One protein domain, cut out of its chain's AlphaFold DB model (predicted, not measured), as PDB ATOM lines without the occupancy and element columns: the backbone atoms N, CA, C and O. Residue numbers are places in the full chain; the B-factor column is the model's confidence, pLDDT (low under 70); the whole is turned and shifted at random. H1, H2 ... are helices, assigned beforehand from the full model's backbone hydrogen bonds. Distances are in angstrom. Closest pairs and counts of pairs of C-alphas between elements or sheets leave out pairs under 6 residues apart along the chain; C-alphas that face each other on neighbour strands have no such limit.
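AT A GLANCE: This is residues 6 to 47 of the 283 residues of the protein "ABC2_membrane domain-containing protein" of Hordeum vulgare subsp. vulgare (UniProt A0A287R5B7). A hooked stretch, residues 6 to 19, leads into two short helices, H1 then H2, that meet near their ends as an L, and a tail, residues 41 to 47, sticks out beyond H2. The printed part has 42 residues and no named strand; its class is all helix, though the helices hold 20 of the 42. It is extended, a rod of 51 by 18 by 16 A, with a radius of gyration of the C-alphas of 15.6 A.

IN THESE COORDINATES: H1, residues 20 to 29, begins at C-alpha 20 (43.231, 44.318, 26.505) and is 14.2 A long. H2, residues 31 to 40, is also 14.2 A long and ends at C-alpha 40 (33.074, 26.559, 34.920).

HOW THE PARTS SIT: A tight link of one residue joins H1 to H2. They are close but not clearly touching; their closest C-alphas, Phe 27 and Gly 33, are 5.4 A apart. Their lines are about perpendicular, at 78 degrees. Every O i to N i+4 pair is within hydrogen-bond range in H1 and H2.

THE WHOLE: The farthest C-alphas, Gly 14 and Ser 47, are 51.8 A apart. The printed part has no cut, and no printed residue is under 70 in pLDDT.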
ATOM      1  N   GLN A   6      35.853  51.153  14.691       84.94
ATOM      2  CA  GLN A   6      34.710  50.660  13.904       84.94
ATOM      3  C   GLN A   6      33.649  49.922  14.741       84.94
ATOM      4  O   GLN A   6      32.518  49.775  14.294       84.94
ATOM      5  N   TYR A   7      34.000  49.463  15.946       83.06
ATOM      6  CA  TYR A   7      33.082  48.788  16.866       83.06
ATOM      7  C   TYR A   7      32.558  49.728  17.966       83.06
ATOM      8  O   TYR A   7      31.881  49.276  18.891       83.06
ATOM      9  N   TRP A   8      32.879  51.026  17.904       84.25
ATOM     10  CA  TRP A   8      32.411  52.010  18.877       84.25
ATOM     11  C   TRP A   8      30.941  52.345  18.624       84.25
ATOM     12  O   TRP A   8      30.599  53.017  17.656       84.25
ATOM     13  N   SER A   9      30.060  51.871  19.502       82.31
ATOM     14  CA  SER A   9      28.610  52.027  19.345       82.31
ATOM     15  C   SER A   9      28.041  53.282  20.014       82.31
ATOM     16  O   SER A   9      26.851  53.553  19.880       82.31
ATOM     17  N   ARG A  10      28.850  54.024  20.781       80.62
ATOM     18  CA  ARG A  10      28.395  55.194  21.543       80.62
ATOM     19  C   ARG A  10      28.620  56.466  20.737       80.62
ATOM     20  O   ARG A  10      29.702  57.038  20.770       80.62
ATOM     21  N   THR A  11      27.592  56.907  20.025       77.94
ATOM     22  CA  THR A  11      27.619  58.113  19.182       77.94
ATOM     23  C   THR A  11      27.755  59.423  19.966       77.94
ATOM     24  O   THR A  11      28.193  60.410  19.387       77.94
ATOM     25  N   GLU A  12      27.425  59.438  21.262       81.94
ATOM     26  CA  GLU A  12      27.507  60.635  22.119       81.94
ATOM     27  C   GLU A  12      28.848  60.794  22.861       81.94
ATOM     28  O   GLU A  12      29.154  61.869  23.370       81.94
ATOM     29  N   GLU A  13      29.678  59.747  22.907       80.62
ATOM     30  CA  GLU A  13      30.984  59.766  23.576       80.62
ATOM     31  C   GLU A  13      32.113  59.722  22.537       80.62
ATOM     32  O   GLU A  13      32.091  58.911  21.607       80.62
ATOM     33  N   GLY A  14      33.141  60.559  22.718       80.19
ATOM     34  CA  GLY A  14      34.355  60.497  21.905       80.19
ATOM     35  C   GLY A  14      35.031  59.129  22.026       80.19
ATOM     36  O   GLY A  14      35.100  58.555  23.113       80.19
ATOM     37  N   TYR A  15      35.534  58.602  20.905       82.31
ATOM     38  CA  TYR A  15      36.202  57.303  20.880       82.31
ATOM     39  C   TYR A  15      37.347  57.250  21.898       82.31
ATOM     40  O   TYR A  15      38.283  58.052  21.835       82.31
ATOM     41  N   ASN A  16      37.296  56.262  22.791       83.06
ATOM     42  CA  ASN A  16      38.384  55.956  23.707       83.06
ATOM     43  C   ASN A  16      38.934  54.557  23.422       83.06
ATOM     44  O   ASN A  16      38.182  53.590  23.271       83.06
ATOM     45  N   PHE A  17      40.257  54.448  23.361       85.31
ATOM     46  CA  PHE A  17      40.926  53.172  23.158       85.31
ATOM     47  C   PHE A  17      40.823  52.328  24.432       85.31
ATOM     48  O   PHE A  17      41.259  52.758  25.499       85.31
ATOM     49  N   VAL A  18      40.276  51.117  24.322       85.62
ATOM     50  CA  VAL A  18      40.166  50.194  25.462       85.62
ATOM     51  C   VAL A  18      41.291  49.180  25.368       85.62
ATOM     52  O   VAL A  18      41.392  48.440  24.387       85.62
ATOM     53  N   THR A  19      42.130  49.128  26.400       89.38
ATOM     54  CA  THR A  19      43.237  48.169  26.454       89.38
ATOM     55  C   THR A  19      42.730  46.738  26.656       89.38
ATOM     56  O   THR A  19      41.618  46.511  27.137       89.38
ATOM     57  N   VAL A  20      43.561  45.744  26.313       89.62
ATOM     58  CA  VAL A  20      43.231  44.318  26.505       89.62
ATOM     59  C   VAL A  20      42.923  44.014  27.976       89.62
ATOM     60  O   VAL A  20      41.977  43.282  28.259       89.62
ATOM     61  N   ASP A  21      43.655  44.622  28.914       93.00
ATOM     62  CA  ASP A  21      43.409  44.458  30.349       93.00
ATOM     63  C   ASP A  21      42.062  45.049  30.780       93.00
ATOM     64  O   ASP A  21      41.283  44.371  31.445       93.00
ATOM     65  N   GLN A  22      41.725  46.260  30.323       90.12
ATOM     66  CA  GLN A  22      40.422  46.869  30.608       90.12
ATOM     67  C   GLN A  22      39.268  46.046  30.029       90.12
ATOM     68  O   GLN A  22      38.226  45.906  30.670       90.12
ATOM     69  N   PHE A  23      39.442  45.483  28.830       90.06
ATOM     70  CA  PHE A  23      38.444  44.616  28.209       90.06
ATOM     71  C   PHE A  23      38.273  43.306  28.986       90.06
ATOM     72  O   PHE A  23      37.145  42.895  29.252       90.06
ATOM     73  N   ARG A  24      39.376  42.682  29.419       92.25
ATOM     74  CA  ARG A  24      39.365  41.490  30.282       92.25
ATOM     75  C   ARG A  24      38.629  41.760  31.591       92.25
ATOM     76  O   ARG A  24      37.792  40.955  31.993       92.25
ATOM     77  N   ASP A  25      38.940  42.866  32.255       94.50
ATOM     78  CA  ASP A  25      38.384  43.180  33.570       94.50
ATOM     79  C   ASP A  25      36.891  43.534  33.459       94.50
ATOM     80  O   ASP A  25      36.081  43.037  34.243       94.50
ATOM     81  N   LYS A  26      36.490  44.265  32.406       92.00
ATOM     82  CA  LYS A  26      35.071  44.489  32.084       92.00
ATOM     83  C   LYS A  26      34.335  43.205  31.705       92.00
ATOM     84  O   LYS A  26      33.193  43.037  32.121       92.00
ATOM     85  N   PHE A  27      34.957  42.288  30.960       93.31
ATOM     86  CA  PHE A  27      34.352  40.992  30.639       93.31
ATOM     87  C   PHE A  27      34.117  40.166  31.907       93.31
ATOM     88  O   PHE A  27      33.009  39.676  32.105       93.31
ATOM     89  N   LYS A  28      35.102  40.084  32.809       92.69
ATOM     90  CA  LYS A  28      34.953  39.402  34.109       92.69
ATOM     91  C   LYS A  28      33.852  40.015  34.979       92.69
ATOM     92  O   LYS A  28      33.145  39.282  35.658       92.69
ATOM     93  N   ALA A  29      33.705  41.340  34.951       93.69
ATOM     94  CA  ALA A  29      32.653  42.049  35.677       93.69
ATOM     95  C   ALA A  29      31.267  41.950  35.009       93.69
ATOM     96  O   ALA A  29      30.261  42.210  35.662       93.69
ATOM     97  N   SER A  30      31.198  41.598  33.722       94.56
ATOM     98  CA  SER A  30      29.939  41.478  32.984       94.56
ATOM     99  C   SER A  30      29.119  40.266  33.429       94.56
ATOM    100  O   SER A  30      29.676  39.251  33.847       94.56
ATOM    101  N   GLN A  31      27.796  40.334  33.247       93.81
ATOM    102  CA  GLN A  31      26.893  39.215  33.530       93.81
ATOM    103  C   GLN A  31      27.326  37.932  32.803       93.81
ATOM    104  O   GLN A  31      27.334  36.861  33.396       93.81
ATOM    105  N   SER A  32      27.739  38.035  31.535       92.06
ATOM    106  CA  SER A  32      28.191  36.885  30.745       92.06
ATOM    107  C   SER A  32      29.471  36.258  31.302       92.06
ATOM    108  O   SER A  32      29.580  35.036  31.346       92.06
ATOM    109  N   GLY A  33      30.426  37.075  31.759       92.44
ATOM    110  CA  GLY A  33      31.661  36.586  32.377       92.44
ATOM    111  C   GLY A  33      31.424  35.944  33.742       92.44
ATOM    112  O   GLY A  33      31.989  34.888  34.020       92.44
ATOM    113  N   GLN A  34      30.547  36.530  34.561       94.12
ATOM    114  CA  GLN A  34      30.140  35.953  35.846       94.12
ATOM    115  C   GLN A  34      29.361  34.644  35.663       94.12
ATOM    116  O   GLN A  34      29.638  33.675  36.366       94.12
ATOM    117  N   ASN A  35      28.450  34.578  34.685       94.12
ATOM    118  CA  ASN A  35      27.714  33.358  34.345       94.12
ATOM    119  C   ASN A  35      28.666  32.247  33.884       94.12
ATOM    120  O   ASN A  35      28.601  31.142  34.413       94.12
ATOM    121  N   LEU A  36      29.596  32.547  32.969       92.44
ATOM    122  CA  LEU A  36      30.587  31.582  32.487       92.44
ATOM    123  C   LEU A  36      31.507  31.090  33.615       92.44
ATOM    124  O   LEU A  36      31.794  29.900  33.704       92.44
ATOM    125  N   ALA A  37      31.946  31.980  34.508       92.06
ATOM    126  CA  ALA A  37      32.722  31.596  35.689       92.06
ATOM    127  C   ALA A  37      31.900  30.721  36.658       92.06
ATOM    128  O   ALA A  37      32.411  29.746  37.212       92.06
ATOM    129  N   GLY A  38      30.611  31.024  36.821       92.56
ATOM    130  CA  GLY A  38      29.666  30.212  37.585       92.56
ATOM    131  C   GLY A  38      29.417  28.832  36.967       92.56
ATOM    132  O   GLY A  38      29.256  27.860  37.698       92.56
ATOM    133  N   GLU A  39      29.423  28.714  35.640       89.88
ATOM    134  CA  GLU A  39      29.319  27.432  34.933       89.88
ATOM    135  C   GLU A  39      30.602  26.608  35.052       89.88
ATOM    136  O   GLU A  39      30.535  25.436  35.407       89.88
ATOM    137  N   LEU A  40      31.767  27.225  34.836       88.69
ATOM    138  CA  LEU A  40      33.074  26.559  34.920       88.69
ATOM    139  C   LEU A  40      33.460  26.144  36.345       88.69
ATOM    140  O   LEU A  40      34.246  25.217  36.518       88.69
ATOM    141  N   SER A  41      32.939  26.829  37.367       89.12
ATOM    142  CA  SER A  41      33.181  26.467  38.773       89.12
ATOM    143  C   SER A  41      32.389  25.238  39.225       89.12
ATOM    144  O   SER A  41      32.747  24.619  40.228       89.12
ATOM    145  N   LYS A  42      31.337  24.850  38.491       89.19
ATOM    146  CA  LYS A  42      30.607  23.610  38.755       89.19
ATOM    147  C   LYS A  42      31.407  22.439  38.177       89.19
ATOM    148  O   LYS A  42      31.664  22.435  36.972       89.19
ATOM    149  N   PRO A  43      31.793  21.439  38.989       81.81
ATOM    150  CA  PRO A  43      32.469  20.260  38.471       81.81
ATOM    151  C   PRO A  43      31.581  19.562  37.438       81.81
ATOM    152  O   PRO A  43      30.368  19.433  37.627       81.81
ATOM    153  N   TYR A  44      32.191  19.148  36.328       80.62
ATOM    154  CA  TYR A  44      31.482  18.441  35.269       80.62
ATOM    155  C   TYR A  44      30.982  17.092  35.792       80.62
ATOM    156  O   TYR A  44      31.749  16.301  36.336       80.62
ATOM    157  N   ASP A  45      29.688  16.840  35.628       78.69
ATOM    158  CA  ASP A  45      29.062  15.580  36.007       78.69
ATOM    159  C   ASP A  45      29.363  14.518  34.940       78.69
ATOM    160  O   ASP A  45      28.747  14.503  33.871       78.69
ATOM    161  N   GLU A  46      30.322  13.633  35.227       70.50
ATOM    162  CA  GLU A  46      30.761  12.573  34.308       70.50
ATOM    163  C   GLU A  46      29.612  11.645  33.872       70.50
ATOM    164  O   GLU A  46      29.664  11.083  32.776       70.50
ATOM    165  N   SER A  47      28.536  11.536  34.666       73.06
ATOM    166  CA  SER A  47      27.366  10.708  34.336       73.06
ATOM    167  C   SER A  47      26.546  11.240  33.153       73.06
ATOM    168  O   SER A  47      25.826  10.477  32.505       73.06
TER     169      SER A  47